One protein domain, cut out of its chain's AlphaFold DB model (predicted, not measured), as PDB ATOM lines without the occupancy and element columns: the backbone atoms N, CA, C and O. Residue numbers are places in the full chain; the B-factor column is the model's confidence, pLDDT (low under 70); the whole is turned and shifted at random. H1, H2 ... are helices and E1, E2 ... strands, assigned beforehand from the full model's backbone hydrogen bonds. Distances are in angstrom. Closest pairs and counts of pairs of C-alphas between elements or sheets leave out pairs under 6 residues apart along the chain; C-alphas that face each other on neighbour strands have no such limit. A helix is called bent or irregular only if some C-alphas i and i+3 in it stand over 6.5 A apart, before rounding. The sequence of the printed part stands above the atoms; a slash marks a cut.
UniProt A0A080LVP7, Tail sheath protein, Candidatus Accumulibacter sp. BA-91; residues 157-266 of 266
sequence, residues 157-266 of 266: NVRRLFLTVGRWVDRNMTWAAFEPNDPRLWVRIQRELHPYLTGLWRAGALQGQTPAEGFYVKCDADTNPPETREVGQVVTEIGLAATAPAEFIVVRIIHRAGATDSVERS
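What this domain is: This is residues 157 to 266 of the 266 residues of the protein "Tail sheath protein" of Candidatus Accumulibacter sp. BA-91 (UniProt A0A080LVP7). A twisted sheet of four antiparallel strands, E1 to E4, is covered on one face by two helices, H1 and H2, which run lengthwise along the strands, H2 over the edge strand E1 and H1 over E3; the other face has no named helix over it. The small helices H3 and H4 lie toward opposite ends of the long axis, H3 directly before E1 and H4 shortly before E2. The printed part has 110 residues with four named helices and four named strands, in the order H1, H2, H3, E1, H4, E2, E3, E4; the sheet's order is E1, E2, E3, E4, and the class is mixed, helices and strands. The whole is compact, with a radius of gyration of the C-alphas of 13.6 A, and elongated in outline, spanning 38 by 23 by 22 A.

Where its parts are: The printed part begins with H1, residues 157 to 172, which starts at C-alpha 157 at (198.577, 176.125, 193.342) and measures 22.1 A from first to last C-alpha. H2, residues 183 to 202, is the longest helix at 28.4 A and begins at C-alpha 183 at (226.055, 155.757, 195.609). It has a kink of 25 degrees near residue 196, and is neither bent nor irregular, but only just: C-alphas 192 and 195 are 6.5 A apart. H3, residues 211 to 214, measures 5.1 A, and E1, residues 215 to 218, measures 10.2 A. H4, residues 226 to 230, measures 6.1 A. E2, residues 234 to 241, measures 23.1 A; E3, residues 248 to 256, measures 25.3 A; E4, residues 259 to 265, measures 19.8 A and ends at C-alpha 265 at (211.036, 173.712, 204.673).

How they stand to each other: The sheet is twisted, with C-alphas up to 4.1 A off its best plane; E1 and E4 are its edge strands. E1 and E2 are antiparallel at 164 degrees, with N 218 and O 237 within hydrogen-bond range at 2.8 A. E2, E3 and E4 form a meander, each strand the antiparallel neighbour of the one before. In the hairpin of E2 and E3, N 236 and O 253 are within hydrogen-bond range at 2.8 A; in the hairpin of E3 and E4, N 252 and O 263 are at 2.8 A. H1 and H2 lie on the same face of the sheet, making two layers, helices on one face of a sheet. H1 has a height over the sheet of 9.3 A and runs along the strands, over E3 at 25 degrees on the local plane; its closest C-alphas to E4 are those of Asp 170 and Thr 260, 6.6 A apart. H2 has a height over the sheet of 7.9 A and runs along the strands, over E1 at 7 degrees on the local plane; the closest C-alphas are those of Gln 190 and Val 217, 6.3 A apart. H1 and H2 are near each other, with 12 pairs of C-alphas within 10 A. H2, with residues 198 to 201 alone, only just touches H3, with 3 pairs of C-alphas within 8 A, the closest being those of Thr 198 and Pro 211 at 6.2 A. H3 only grazes the sheet, with residues 212 to 214. H4 is only just not on the sheet, with 4 pairs of C-alphas within 10 A, and is apart from H1, H2 and H3. Every O i to N i+4 pair is within hydrogen-bond range in H1 and H4, and 14 of 16 are in H2; H3 is too short for such a pair.

The domain as a whole: The two C-alphas farthest apart are those of Gln 209 and Glu 230, at 39.4 A. The printed part has no cut, and it ends at Ser 266, the chain's last residue. No link is long; those from H3 to E1, H4 to E2 and E3 to E4 are tight. The mean pLDDT of the printed part is 88.7, and the model's confidence is low, under 70, at residues 244 to 248, 258 to 259 and 265 to 266.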
ATOM      1  N   ASN A 157     197.885 176.800 194.440       93.81
ATOM      2  CA  ASN A 157     198.577 176.125 193.342       93.81
ATOM      3  C   ASN A 157     200.007 175.712 193.696       93.81
ATOM      4  O   ASN A 157     200.450 174.656 193.255       93.81
ATOM      5  N   VAL A 158     200.697 176.507 194.515       93.19
ATOM      6  CA  VAL A 158     202.031 176.168 195.027       93.19
ATOM      7  C   VAL A 158     201.905 174.961 195.937       93.19
ATOM      8  O   VAL A 158     202.493 173.921 195.668       93.19
ATOM      9  N   ARG A 159     201.026 175.029 196.942       93.19
ATOM     10  CA  ARG A 159     200.836 173.915 197.869       93.19
ATOM     11  C   ARG A 159     200.434 172.626 197.155       93.19
ATOM     12  O   ARG A 159     201.004 171.568 197.397       93.19
ATOM     13  N   ARG A 160     199.482 172.701 196.223       94.75
ATOM     14  CA  ARG A 160     199.022 171.529 195.467       94.75
ATOM     15  C   ARG A 160     200.090 170.971 194.525       94.75
ATOM     16  O   ARG A 160     200.080 169.760 194.309       94.75
ATOM     17  N   LEU A 161     201.001 171.793 193.993       94.19
ATOM     18  CA  LEU A 161     202.159 171.314 193.231       94.19
ATOM     19  C   LEU A 161     203.043 170.417 194.106       94.19
ATOM     20  O   LEU A 161     203.310 169.282 193.720       94.19
ATOM     21  N   PHE A 162     203.394 170.871 195.310       93.62
ATOM     22  CA  PHE A 162     204.228 170.116 196.253       93.62
ATOM     23  C   PHE A 162     203.566 168.818 196.716       93.62
ATOM     24  O   PHE A 162     204.153 167.747 196.568       93.62
ATOM     25  N   LEU A 163     202.290 168.877 197.114       93.31
ATOM     26  CA  LEU A 163     201.510 167.678 197.444       93.31
ATOM     27  C   LEU A 163     201.453 166.683 196.267       93.31
ATOM     28  O   LEU A 163     201.388 165.473 196.462       93.31
ATOM     29  N   THR A 164     201.449 167.174 195.024       94.12
ATOM     30  CA  THR A 164     201.445 166.315 193.827       94.12
ATOM     31  C   THR A 164     202.801 165.668 193.583       94.12
ATOM     32  O   THR A 164     202.838 164.492 193.225       94.12
ATOM     33  N   VAL A 165     203.900 166.395 193.800       93.88
ATOM     34  CA  VAL A 165     205.255 165.832 193.742       93.88
ATOM     35  C   VAL A 165     205.433 164.763 194.820       93.88
ATOM     36  O   VAL A 165     205.841 163.658 194.475       93.88
ATOM     37  N   GLY A 166     205.029 165.032 196.067       92.38
ATOM     38  CA  GLY A 166     205.059 164.048 197.159       92.38
ATOM     39  C   GLY A 166     204.303 162.766 196.805       92.38
ATOM     40  O   GLY A 166     204.894 161.692 196.752       92.38
ATOM     41  N   ARG A 167     203.034 162.880 196.382       92.25
ATOM     42  CA  ARG A 167     202.245 161.712 195.937       92.25
ATOM     43  C   ARG A 167     202.862 160.971 194.752       92.25
ATOM     44  O   ARG A 167     202.654 159.767 194.614       92.25
ATOM     45  N   TRP A 168     203.541 161.670 193.842       94.38
ATOM     46  CA  TRP A 168     204.226 161.017 192.729       94.38
ATOM     47  C   TRP A 168     205.404 160.184 193.236       94.38
ATOM     48  O   TRP A 168     205.534 159.031 192.827       94.38
ATOM     49  N   VAL A 169     206.204 160.731 194.153       92.62
ATOM     50  CA  VAL A 169     207.318 160.024 194.797       92.62
ATOM     51  C   VAL A 169     206.806 158.788 195.534       92.62
ATOM     52  O   VAL A 169     207.272 157.687 195.249       92.62
ATOM     53  N   ASP A 170     205.772 158.929 196.364       89.81
ATOM     54  CA  ASP A 170     205.193 157.809 197.118       89.81
ATOM     55  C   ASP A 170     204.695 156.678 196.215       89.81
ATOM     56  O   ASP A 170     204.777 155.508 196.570       89.81
ATOM     57  N   ARG A 171     204.177 157.006 195.026       91.25
ATOM     58  CA  ARG A 171     203.641 156.011 194.084       91.25
ATOM     59  C   ARG A 171     204.707 155.354 193.218       91.25
ATOM     60  O   ARG A 171     204.548 154.191 192.864       91.25
ATOM     61  N   ASN A 172     205.748 156.091 192.835       93.81
ATOM     62  CA  ASN A 172     206.711 155.648 191.818       93.81
ATOM     63  C   ASN A 172     208.074 155.252 192.399       93.81
ATOM     64  O   ASN A 172     208.870 154.626 191.704       93.81
ATOM     65  N   MET A 173     208.353 155.596 193.658       93.62
ATOM     66  CA  MET A 173     209.655 155.377 194.296       93.62
ATOM     67  C   MET A 173     209.595 154.415 195.486       93.62
ATOM     68  O   MET A 173     210.566 154.296 196.225       93.62
ATOM     69  N   THR A 174     208.503 153.657 195.640       88.50
ATOM     70  CA  THR A 174     208.393 152.601 196.668       88.50
ATOM     71  C   THR A 174     209.500 151.555 196.575       88.50
ATOM     72  O   THR A 174     209.905 151.003 197.594       88.50
ATOM     73  N   TRP A 175     210.030 151.316 195.373       91.31
ATOM     74  CA  TRP A 175     211.145 150.398 195.139       91.31
ATOM     75  C   TRP A 175     212.436 150.816 195.855       91.31
ATOM     76  O   TRP A 175     213.296 149.969 196.046       91.31
ATOM     77  N   ALA A 176     212.599 152.093 196.225       91.38
ATOM     78  CA  ALA A 176     213.802 152.566 196.907       91.38
ATOM     79  C   ALA A 176     213.876 152.078 198.364       91.38
ATOM     80  O   ALA A 176     214.951 152.084 198.963       91.38
ATOM     81  N   ALA A 177     212.750 151.648 198.943       86.00
ATOM     82  CA  ALA A 177     212.749 151.029 200.260       86.00
ATOM     83  C   ALA A 177     213.476 149.675 200.220       86.00
ATOM     84  O   ALA A 177     213.323 148.905 199.277       86.00
ATOM     85  N   PHE A 178     214.228 149.372 201.281       84.19
ATOM     86  CA  PHE A 178     215.032 148.147 201.433       84.19
ATOM     87  C   PHE A 178     216.206 147.980 200.452       84.19
ATOM     88  O   PHE A 178     216.892 146.960 200.504       84.19
ATOM     89  N   GLU A 179     216.489 148.970 199.609       91.56
ATOM     90  CA  GLU A 179     217.706 148.991 198.797       91.56
ATOM     91  C   GLU A 179     218.925 149.403 199.647       91.56
ATOM     92  O   GLU A 179     218.789 150.195 200.588       91.56
ATOM     93  N   PRO A 180     220.139 148.912 199.334       92.38
ATOM     94  CA  PRO A 180     221.358 149.364 199.996       92.38
ATOM     95  C   PRO A 180     221.547 150.878 199.842       92.38
ATOM     96  O   PRO A 180     221.578 151.394 198.724       92.38
ATOM     97  N   ASN A 181     221.716 151.597 200.958       93.44
ATOM     98  CA  ASN A 181     222.008 153.031 200.930       93.44
ATOM     99  C   ASN A 181     223.464 153.282 200.484       93.44
ATOM    100  O   ASN A 181     224.369 153.458 201.304       93.44
ATOM    101  N   ASP A 182     223.677 153.268 199.170       94.31
ATOM    102  CA  ASP A 182     224.970 153.446 198.521       94.31
ATOM    103  C   ASP A 182     224.895 154.432 197.327       94.31
ATOM    104  O   ASP A 182     223.803 154.818 196.889       94.31
ATOM    105  N   PRO A 183     226.043 154.841 196.748       96.75
ATOM    106  CA  PRO A 183     226.055 155.757 195.609       96.75
ATOM    107  C   PRO A 183     225.265 155.291 194.380       96.75
ATOM    108  O   PRO A 183     224.826 156.125 193.587       96.75
ATOM    109  N   ARG A 184     225.064 153.980 194.185       97.06
ATOM    110  CA  ARG A 184     224.285 153.459 193.051       97.06
ATOM    111  C   ARG A 184     222.802 153.739 193.253       97.06
ATOM    112  O   ARG A 184     222.142 154.151 192.295       97.06
ATOM    113  N   LEU A 185     222.293 153.559 194.475       95.94
ATOM    114  CA  LEU A 185     220.916 153.909 194.821       95.94
ATOM    115  C   LEU A 185     220.666 155.406 194.622       95.94
ATOM    116  O   LEU A 185     219.688 155.780 193.976       95.94
ATOM    117  N   TRP A 186     221.576 156.256 195.095       97.19
ATOM    118  CA  TRP A 186     221.432 157.709 194.971       97.19
ATOM    119  C   TRP A 186     221.349 158.176 193.520       97.19
ATOM    120  O   TRP A 186     220.449 158.931 193.155       97.19
ATOM    121  N   VAL A 187     222.251 157.686 192.663       97.62
ATOM    122  CA  VAL A 187     222.234 158.003 191.227       97.62
ATOM    123  C   VAL A 187     220.944 157.504 190.576       97.62
ATOM    124  O   VAL A 187     220.382 158.190 189.721       97.62
ATOM    125  N   ARG A 188     220.442 156.329 190.977       97.25
ATOM    126  CA  ARG A 188     219.169 155.796 190.474       97.25
ATOM    127  C   ARG A 188     217.991 156.686 190.879       97.25
ATOM    128  O   ARG A 188     217.211 157.045 190.007       97.25
ATOM    129  N   ILE A 189     217.903 157.091 192.147       96.81
ATOM    130  CA  ILE A 189     216.891 158.032 192.662       96.81
ATOM    131  C   ILE A 189     216.911 159.338 191.862       96.81
ATOM    132  O   ILE A 189     215.877 159.766 191.349       96.81
ATOM    133  N   GLN A 190     218.092 159.944 191.694       97.31
ATOM    134  CA  GLN A 190     218.238 161.172 190.913       97.31
ATOM    135  C   GLN A 190     217.770 160.977 189.464       97.31
ATOM    136  O   GLN A 190     217.047 161.819 188.934       97.31
ATOM    137  N   ARG A 191     218.130 159.852 188.830       96.56
ATOM    138  CA  ARG A 191     217.749 159.527 187.447       96.56
ATOM    139  C   ARG A 191     216.242 159.329 187.259       96.56
ATOM    140  O   ARG A 191     215.758 159.632 186.174       96.56
ATOM    141  N   GLU A 192     215.514 158.851 188.267       96.56
ATOM    142  CA  GLU A 192     214.047 158.734 188.211       96.56
ATOM    143  C   GLU A 192     213.348 160.089 188.418       96.56
ATOM    144  O   GLU A 192     212.390 160.415 187.718       96.56
ATOM    145  N   LEU A 193     213.844 160.915 189.346       96.69
ATOM    146  CA  LEU A 193     213.249 162.222 189.652       96.69
ATOM    147  C   LEU A 193     213.469 163.250 188.537       96.69
ATOM    148  O   LEU A 193     212.567 164.028 188.219       96.69
ATOM    149  N   HIS A 194     214.658 163.265 187.929       96.75
ATOM    150  CA  HIS A 194     215.050 164.320 186.992       96.75
ATOM    151  C   HIS A 194     214.113 164.438 185.773       96.75
ATOM    152  O   HIS A 194     213.687 165.556 185.466       96.75
ATOM    153  N   PRO A 195     213.724 163.346 185.081       97.44
ATOM    154  CA  PRO A 195     212.792 163.419 183.957       97.44
ATOM    155  C   PRO A 195     211.401 163.921 184.360       97.44
ATOM    156  O   PRO A 195     210.811 164.717 183.629       97.44
ATOM    157  N   TYR A 196     210.893 163.506 185.526       97.12
ATOM    158  CA  TYR A 196     209.590 163.946 186.031       97.12
ATOM    159  C   TYR A 196     209.573 165.454 186.313       97.12
ATOM    160  O   TYR A 196     208.718 166.176 185.793       97.12
ATOM    161  N   LEU A 197     210.564 165.950 187.058       97.38
ATOM    162  CA  LEU A 197     210.691 167.376 187.373       97.38
ATOM    163  C   LEU A 197     210.981 168.222 186.124       97.38
ATOM    164  O   LEU A 197     210.428 169.309 185.970       97.38
ATOM    165  N   THR A 198     211.746 167.688 185.166       97.56
ATOM    166  CA  THR A 198     211.926 168.319 183.847       97.56
ATOM    167  C   THR A 198     210.597 168.434 183.096       97.56
ATOM    168  O   THR A 198     210.356 169.437 182.424       97.56
ATOM    169  N   GLY A 199     209.718 167.435 183.209       96.81
ATOM    170  CA  GLY A 199     208.361 167.485 182.665       96.81
ATOM    171  C   GLY A 199     207.528 168.616 183.272       96.81
ATOM    172  O   GLY A 199     206.900 169.372 182.532       96.81
ATOM    173  N   LEU A 200     207.580 168.785 184.599       95.88
ATOM    174  CA  LEU A 200     206.922 169.894 185.301       95.88
ATOM    175  C   LEU A 200     207.475 171.260 184.869       95.88
ATOM    176  O   LEU A 200     206.697 172.170 184.586       95.88
ATOM    177  N   TRP A 201     208.798 171.395 184.751       96.12
ATOM    178  CA  TRP A 201     209.436 172.616 184.252       96.12
ATOM    179  C   TRP A 201     208.997 172.952 182.819       96.12
ATOM    180  O   TRP A 201     208.533 174.061 182.567       96.12
ATOM    181  N   ARG A 202     209.022 171.980 181.895       95.94
ATOM    182  CA  ARG A 202     208.550 172.176 180.507       95.94
ATOM    183  C   ARG A 202     207.075 172.566 180.426       95.94
ATOM    184  O   ARG A 202     206.692 173.288 179.513       95.94
ATOM    185  N   ALA A 203     206.256 172.093 181.364       93.88
ATOM    186  CA  ALA A 203     204.849 172.470 181.466       93.88
ATOM    187  C   ALA A 203     204.637 173.890 182.034       93.88
ATOM    188  O   ALA A 203     203.509 174.376 182.037       93.88
ATOM    189  N   GLY A 204     205.691 174.565 182.507       92.19
ATOM    190  CA  GLY A 204     205.619 175.896 183.117       92.19
ATOM    191  C   GLY A 204     205.250 175.886 184.604       92.19
ATOM    192  O   GLY A 204     204.852 176.919 185.149       92.19
ATOM    193  N   ALA A 205     205.356 174.730 185.268       93.75
ATOM    194  CA  ALA A 205     205.090 174.597 186.701       93.75
ATOM    195  C   ALA A 205     206.205 175.174 187.583       93.75
ATOM    196  O   ALA A 205     205.954 175.526 188.738       93.75
ATOM    197  N   LEU A 206     207.421 175.221 187.040       94.56
ATOM    198  CA  LEU A 206     208.640 175.657 187.709       94.56
ATOM    199  C   LEU A 206     209.231 176.854 186.956       94.56
ATOM    200  O   LEU A 206     209.099 176.942 185.734       94.56
ATOM    201  N   GLN A 207     209.861 177.772 187.687       89.62
ATOM    202  CA  GLN A 207     210.506 178.965 187.137       89.62
ATOM    203  C   GLN A 207     211.821 178.627 186.415       89.62
ATOM    204  O   GLN A 207     212.274 177.485 186.408       89.62
ATOM    205  N   GLY A 208     212.436 179.646 185.810       89.88
ATOM    206  CA  GLY A 208     213.765 179.543 185.215       89.88
ATOM    207  C   GLY A 208     213.774 179.253 183.715       89.88
ATOM    208  O   GLY A 208     212.894 178.584 183.171       89.88
ATOM    209  N   GLN A 209     214.800 179.767 183.041       91.75
ATOM    210  CA  GLN A 209     215.090 179.514 181.625       91.75
ATOM    211  C   GLN A 209     215.737 178.142 181.407       91.75
ATOM    212  O   GLN A 209     215.742 177.625 180.290       91.75
ATOM    213  N   THR A 210     216.275 177.547 182.471       94.12
ATOM    214  CA  THR A 210     216.901 176.225 182.459       94.12
ATOM    215  C   THR A 210     216.312 175.336 183.562       94.12
ATOM    216  O   THR A 210     215.872 175.855 184.587       94.12
ATOM    217  N   PRO A 211     216.331 173.995 183.413       93.94
ATOM    218  CA  PRO A 211     215.882 173.085 184.470       93.94
ATOM    219  C   PRO A 211     216.558 173.334 185.825       93.94
ATOM    220  O   PRO A 211     215.896 173.266 186.853       93.94
ATOM    221  N   ALA A 212     217.852 173.678 185.820       93.06
ATOM    222  CA  ALA A 212     218.639 173.924 187.031       93.06
ATOM    223  C   ALA A 212     218.220 175.197 187.793       93.06
ATOM    224  O   ALA A 212     218.468 175.302 188.990       93.06
ATOM    225  N   GLU A 213     217.580 176.156 187.120       92.31
ATOM    226  CA  GLU A 213     216.961 177.321 187.766       92.31
ATOM    227  C   GLU A 213     215.577 176.993 188.350       92.31
ATOM    228  O   GLU A 213     215.110 177.696 189.241       92.31
ATOM    229  N   GLY A 214     214.915 175.945 187.849       93.19
ATOM    230  CA  GLY A 214     213.569 175.555 188.270       93.19
ATOM    231  C   GLY A 214     213.533 174.501 189.370       93.19
ATOM    232  O   GLY A 214     212.613 174.500 190.190       93.19
ATOM    233  N   PHE A 215     214.506 173.588 189.400       96.12
ATOM    234  CA  PHE A 215     214.615 172.568 190.439       96.12
ATOM    235  C   PHE A 215     216.042 172.053 190.627       96.12
ATOM    236  O   PHE A 215     216.881 172.121 189.729       96.12
ATOM    237  N   TYR A 216     216.275 171.427 191.779       95.81
ATOM    238  CA  TYR A 216     217.422 170.552 191.997       95.81
ATOM    239  C   TYR A 216     217.001 169.260 192.697       95.81
ATOM    240  O   TYR A 216     215.974 169.203 193.372       95.81
ATOM    241  N   VAL A 217     217.819 168.219 192.539       97.00
ATOM    242  CA  VAL A 217     217.699 166.958 193.276       97.00
ATOM    243  C   VAL A 217     219.069 166.630 193.851       97.00
ATOM    244  O   VAL A 217     220.024 166.458 193.097       97.00
ATOM    245  N   LYS A 218     219.163 166.538 195.174       97.12
ATOM    246  CA  LYS A 218     220.380 166.189 195.902       97.12
ATOM    247  C   LYS A 218     220.142 164.899 196.684       97.12
ATOM    248  O   LYS A 218     219.371 164.864 197.637       97.12
ATOM    249  N   CYS A 219     220.798 163.830 196.252       97.12
ATOM    250  CA  CYS A 219     220.873 162.561 196.967       97.12
ATOM    251  C   CYS A 219     222.314 162.079 196.817       97.12
ATOM    252  O   CYS A 219     222.739 161.719 195.724       97.12
ATOM    253  N   ASP A 220     223.105 162.220 197.867       97.38
ATOM    254  CA  ASP A 220     224.557 162.068 197.857       97.38
ATOM    255  C   ASP A 220     225.087 161.824 199.277       97.38
ATOM    256  O   ASP A 220     224.318 161.654 200.226       97.38
ATOM    257  N   ALA A 221     226.413 161.811 199.430       96.50
ATOM    258  CA  ALA A 221     227.056 161.590 200.717       96.50
ATOM    259  C   ALA A 221     226.772 162.701 201.746       96.50
ATOM    260  O   ALA A 221     226.757 162.398 202.936       96.50
ATOM    261  N   ASP A 222     226.509 163.939 201.309       96.31
ATOM    262  CA  ASP A 222     226.178 165.055 202.205       96.31
ATOM    263  C   ASP A 222     224.776 164.893 202.799       96.31
ATOM    264  O   ASP A 222     224.545 165.156 203.976       96.31
ATOM    265  N   THR A 223     223.819 164.478 201.966       95.38
ATOM    266  CA  THR A 223     222.432 164.226 202.387       95.38
ATOM    267  C   THR A 223     222.279 162.888 203.107       95.38
ATOM    268  O   THR A 223     221.360 162.731 203.907       95.38
ATOM    269  N   ASN A 224     223.197 161.946 202.875       96.19
ATOM    270  CA  ASN A 224     223.213 160.615 203.474       96.19
ATOM    271  C   ASN A 224     224.554 160.348 204.173       96.19
ATOM    272  O   ASN A 224     225.326 159.517 203.686       96.19
ATOM    273  N   PRO A 225     224.874 161.014 205.292       96.00
ATOM    274  CA  PRO A 225     226.076 160.709 206.065       96.00
ATOM    275  C   PRO A 225     225.938 159.345 206.782       96.00
ATOM    276  O   PRO A 225     224.825 158.803 206.834       96.00
ATOM    277  N   PRO A 226     227.031 158.744 207.300       94.50
ATOM    278  CA  PRO A 226     227.016 157.404 207.900       94.50
ATOM    279  C   PRO A 226     225.887 157.185 208.912       94.50
ATOM    280  O   PRO A 226     225.197 156.176 208.837       94.50
ATOM    281  N   GLU A 227     225.601 158.177 209.752       93.12
ATOM    282  CA  GLU A 227     224.580 158.114 210.799       93.12
ATOM    283  C   GLU A 227     223.170 157.926 210.217       93.12
ATOM    284  O   GLU A 227     222.337 157.226 210.785       93.12
ATOM    285  N   THR A 228     222.899 158.519 209.047       90.38
ATOM    286  CA  THR A 228     221.624 158.360 208.323       90.38
ATOM    287  C   THR A 228     221.528 156.979 207.669       90.38
ATOM    288  O   THR A 228     220.460 156.362 207.649       90.38
ATOM    289  N   ARG A 229     222.655 156.456 207.169       90.56
ATOM    290  CA  ARG A 229     222.718 155.120 206.554       90.56
ATOM    291  C   ARG A 229     222.546 154.018 207.592       90.56
ATOM    292  O   ARG A 229     221.842 153.048 207.331       90.56
ATOM    293  N   GLU A 230     223.152 154.182 208.764       88.88
ATOM    294  CA  GLU A 230     223.089 153.232 209.880       88.88
ATOM    295  C   GLU A 230     221.662 153.035 210.399       88.88
ATOM    296  O   GLU A 230     221.277 151.918 210.736       88.88
ATOM    297  N   VAL A 231     220.839 154.090 210.383       87.38
ATOM    298  CA  VAL A 231     219.409 154.006 210.732       87.38
ATOM    299  C   VAL A 231     218.517 153.565 209.561       87.38
ATOM    300  O   VAL A 231     217.291 153.659 209.650       87.38
ATOM    301  N   GLY A 232     219.107 153.099 208.454       87.12
ATOM    302  CA  GLY A 232     218.390 152.539 207.305       87.12
ATOM    303  C   GLY A 232     217.556 153.555 206.523       87.12
ATOM    304  O   GLY A 232     216.530 153.194 205.950       87.12
ATOM    305  N   GLN A 233     217.957 154.828 206.532       90.31
ATOM    306  CA  GLN A 233     217.253 155.914 205.850       90.31
ATOM    307  C   GLN A 233     217.990 156.331 204.598       90.31
ATOM    308  O   GLN A 233     219.203 156.476 204.654       90.31
ATOM    309  N   VAL A 234     217.266 156.600 203.512       93.50
ATOM    310  CA  VAL A 234     217.810 157.288 202.332       93.50
ATOM    311  C   VAL A 234     217.116 158.633 202.202       93.50
ATOM    312  O   VAL A 234     215.896 158.697 202.057       93.50
ATOM    313  N   VAL A 235     217.896 159.705 202.273       94.75
ATOM    314  CA  VAL A 235     217.422 161.084 202.251       94.75
ATOM    315  C   VAL A 235     217.696 161.687 200.881       94.75
ATOM    316  O   VAL A 235     218.824 161.678 200.387       94.75
ATOM    317  N   THR A 236     216.649 162.226 200.269       95.38
ATOM    318  CA  THR A 236     216.726 162.987 199.021       95.38
ATOM    319  C   THR A 236     216.157 164.371 199.254       95.38
ATOM    320  O   THR A 236     215.024 164.518 199.702       95.38
ATOM    321  N   GLU A 237     216.944 165.391 198.955       95.88
ATOM    322  CA  GLU A 237     216.512 166.777 199.000       95.88
ATOM    323  C   GLU A 237     216.124 167.247 197.597       95.88
ATOM    324  O   GLU A 237     216.885 167.093 196.642       95.88
ATOM    325  N   ILE A 238     214.924 167.800 197.468       94.75
ATOM    326  CA  ILE A 238     214.359 168.292 196.218       94.75
ATOM    327  C   ILE A 238     213.979 169.751 196.440       94.75
ATOM    328  O   ILE A 238     213.046 170.037 197.187       94.75
ATOM    329  N   GLY A 239     214.676 170.679 195.793       93.19
ATOM    330  CA  GLY A 239     214.244 172.075 195.755       93.19
ATOM    331  C   GLY A 239     213.419 172.338 194.510       93.19
ATOM    332  O   GLY A 239     213.843 171.967 193.416       93.19
ATOM    333  N   LEU A 240     212.271 172.997 194.658       93.31
ATOM    334  CA  LEU A 240     211.430 173.425 193.537       93.31
ATOM    335  C   LEU A 240     211.182 174.936 193.615       93.31
ATOM    336  O   LEU A 240     210.701 175.434 194.633       93.31
ATOM    337  N   ALA A 241     211.453 175.655 192.529       91.50
ATOM    338  CA  ALA A 241     211.109 177.065 192.374       91.50
ATOM    339  C   ALA A 241     209.746 177.177 191.673       91.50
ATOM    340  O   ALA A 241     209.657 177.168 190.444       91.50
ATOM    341  N   ALA A 242     208.660 177.224 192.447       86.62
ATOM    342  CA  ALA A 242     207.309 177.335 191.897       86.62
ATOM    343  C   ALA A 242     207.068 178.714 191.260       86.62
ATOM    344  O   ALA A 242     207.639 179.719 191.669       86.62
ATOM    345  N   THR A 243     206.155 178.802 190.288       77.12
ATOM    346  CA  THR A 243     205.883 180.043 189.530       77.12
ATOM    347  C   THR A 243     205.344 181.224 190.383       77.12
ATOM    348  O   THR A 243     205.192 182.324 189.858       77.12
ATOM    349  N   ALA A 244     205.132 181.063 191.698       65.19
ATOM    350  CA  ALA A 244     204.879 182.137 192.676       65.19
ATOM    351  C   ALA A 244     205.229 181.686 194.116       65.19
ATOM    352  O   ALA A 244     204.923 180.538 194.419       65.19
ATOM    353  N   PRO A 245     205.705 182.550 195.044       50.75
ATOM    354  CA  PRO A 245     206.739 183.580 194.870       50.75
ATOM    355  C   PRO A 245     208.117 182.942 194.570       50.75
ATOM    356  O   PRO A 245     208.285 181.739 194.716       50.75
ATOM    357  N   ALA A 246     209.077 183.745 194.099       48.62
ATOM    358  CA  ALA A 246     210.367 183.318 193.535       48.62
ATOM    359  C   ALA A 246     211.398 182.821 194.576       48.62
ATOM    360  O   ALA A 246     212.475 183.397 194.710       48.62
ATOM    361  N   GLU A 247     211.070 181.759 195.306       60.03
ATOM    362  CA  GLU A 247     211.957 181.105 196.273       60.03
ATOM    363  C   GLU A 247     211.925 179.586 196.060       60.03
ATOM    364  O   GLU A 247     210.887 179.011 195.716       60.03
ATOM    365  N   PHE A 248     213.079 178.929 196.220       67.00
ATOM    366  CA  PHE A 248     213.127 177.471 196.246       67.00
ATOM    367  C   PHE A 248     212.503 176.999 197.545       67.00
ATOM    368  O   PHE A 248     213.041 177.260 198.614       67.00
ATOM    369  N   ILE A 249     211.409 176.254 197.443       76.88
ATOM    370  CA  ILE A 249     210.871 175.552 198.600       76.88
ATOM    371  C   ILE A 249     211.428 174.129 198.568       76.88
ATOM    372  O   ILE A 249     211.394 173.451 197.531       76.88
ATOM    373  N   VAL A 250     211.993 173.698 199.694       77.88
ATOM    374  CA  VAL A 250     212.765 172.460 199.796       77.88
ATOM    375  C   VAL A 250     211.909 171.360 200.405       77.88
ATOM    376  O   VAL A 250     211.398 171.475 201.518       77.88
ATOM    377  N   VAL A 251     211.790 170.251 199.680       81.56
ATOM    378  CA  VAL A 251     211.190 169.005 200.159       81.56
ATOM    379  C   VAL A 251     212.291 168.003 200.427       81.56
ATOM    380  O   VAL A 251     213.066 167.651 199.540       81.56
ATOM    381  N   ARG A 252     212.336 167.489 201.648       82.62
ATOM    382  CA  ARG A 252     213.187 166.369 202.019       82.62
ATOM    383  C   ARG A 252     212.349 165.104 202.059       82.62
ATOM    384  O   ARG A 252     211.476 164.970 202.908       82.62
ATOM    385  N   ILE A 253     212.637 164.185 201.153       84.25
ATOM    386  CA  ILE A 253     212.047 162.851 201.120       84.25
ATOM    387  C   ILE A 253     212.965 161.902 201.882       84.25
ATOM    388  O   ILE A 253     214.172 161.868 201.631       84.25
ATOM    389  N   ILE A 254     212.397 161.128 202.800       83.50
ATOM    390  CA  ILE A 254     213.095 160.106 203.573       83.50
ATOM    391  C   ILE A 254     212.431 158.762 203.286       83.50
ATOM    392  O   ILE A 254     211.294 158.529 203.691       83.50
ATOM    393  N   HIS A 255     213.148 157.860 202.620       82.81
ATOM    394  CA  HIS A 255     212.707 156.475 202.453       82.81
ATOM    395  C   HIS A 255     213.211 155.616 203.619       82.81
ATOM    396  O   HIS A 255     214.399 155.654 203.955       82.81
ATOM    397  N   ARG A 256     212.305 154.842 204.230       80.50
ATOM    398  CA  ARG A 256     212.549 153.885 205.323       80.50
ATOM    399  C   ARG A 256     211.870 152.552 205.017       80.50
ATOM    400  O   ARG A 256     210.968 152.469 204.183       80.50
ATOM    401  N   ALA A 257     212.259 151.505 205.740       70.06
ATOM    402  CA  ALA A 257     211.542 150.234 205.733       70.06
ATOM    403  C   ALA A 257     210.055 150.442 206.098       70.06
ATOM    404  O   ALA A 257     209.727 150.708 207.251       70.06
ATOM    405  N   GLY A 258     209.162 150.333 205.109       58.19
ATOM    406  CA  GLY A 258     207.708 150.415 205.295       58.19
ATOM    407  C   GLY A 258     207.088 151.821 205.335       58.19
ATOM    408  O   GLY A 258     205.873 151.905 205.488       58.19
ATOM    409  N   ALA A 259     207.863 152.903 205.171       63.44
ATOM    410  CA  ALA A 259     207.336 154.275 205.171       63.44
ATOM    411  C   ALA A 259     208.170 155.230 204.297       63.44
ATOM    412  O   ALA A 259     209.392 155.094 204.201       63.44
ATOM    413  N   THR A 260     207.505 156.210 203.679       70.75
ATOM    414  CA  THR A 260     208.144 157.375 203.050       70.75
ATOM    415  C   THR A 260     207.637 158.617 203.768       70.75
ATOM    416  O   THR A 260     206.433 158.847 203.805       70.75
ATOM    417  N   ASP A 261     208.554 159.385 204.352       73.50
ATOM    418  CA  ASP A 261     208.235 160.631 205.046       73.50
ATOM    419  C   ASP A 261     208.686 161.810 204.177       73.50
ATOM    420  O   ASP A 261     209.783 161.791 203.610       73.50
ATOM    421  N   SER A 262     207.869 162.859 204.094       71.69
ATOM    422  CA  SER A 262     208.259 164.127 203.473       71.69
ATOM    423  C   SER A 262     208.298 165.233 204.522       71.69
ATOM    424  O   SER A 262     207.364 165.417 205.297       71.69
ATOM    425  N   VAL A 263     209.419 165.951 204.581       74.75
ATOM    426  CA  VAL A 263     209.608 167.108 205.457       74.75
ATOM    427  C   VAL A 263     209.863 168.315 204.578       74.75
ATOM    428  O   VAL A 263     210.832 168.343 203.823       74.75
ATOM    429  N   GLU A 264     209.009 169.321 204.680       73.19
ATOM    430  CA  GLU A 264     209.080 170.510 203.837       73.19
ATOM    431  C   GLU A 264     209.592 171.699 204.653       73.19
ATOM    432  O   GLU A 264     209.211 171.881 205.812       73.19
ATOM    433  N   ARG A 265     210.492 172.493 204.067       62.53
ATOM    434  CA  ARG A 265     211.036 173.712 204.673       62.53
ATOM    435  C   ARG A 265     211.132 174.810 203.614       62.53
ATOM    436  O   ARG A 265     211.528 174.535 202.480       62.53
ATOM    437  N   SER A 266     210.737 176.020 203.998       56.44
ATOM    438  CA  SER A 266     210.963 177.268 203.260       56.44
ATOM    439  C   SER A 266     212.306 177.875 203.638       56.44
ATOM    440  O   SER A 266     212.555 177.945 204.868       56.44
TER     441      SER A 266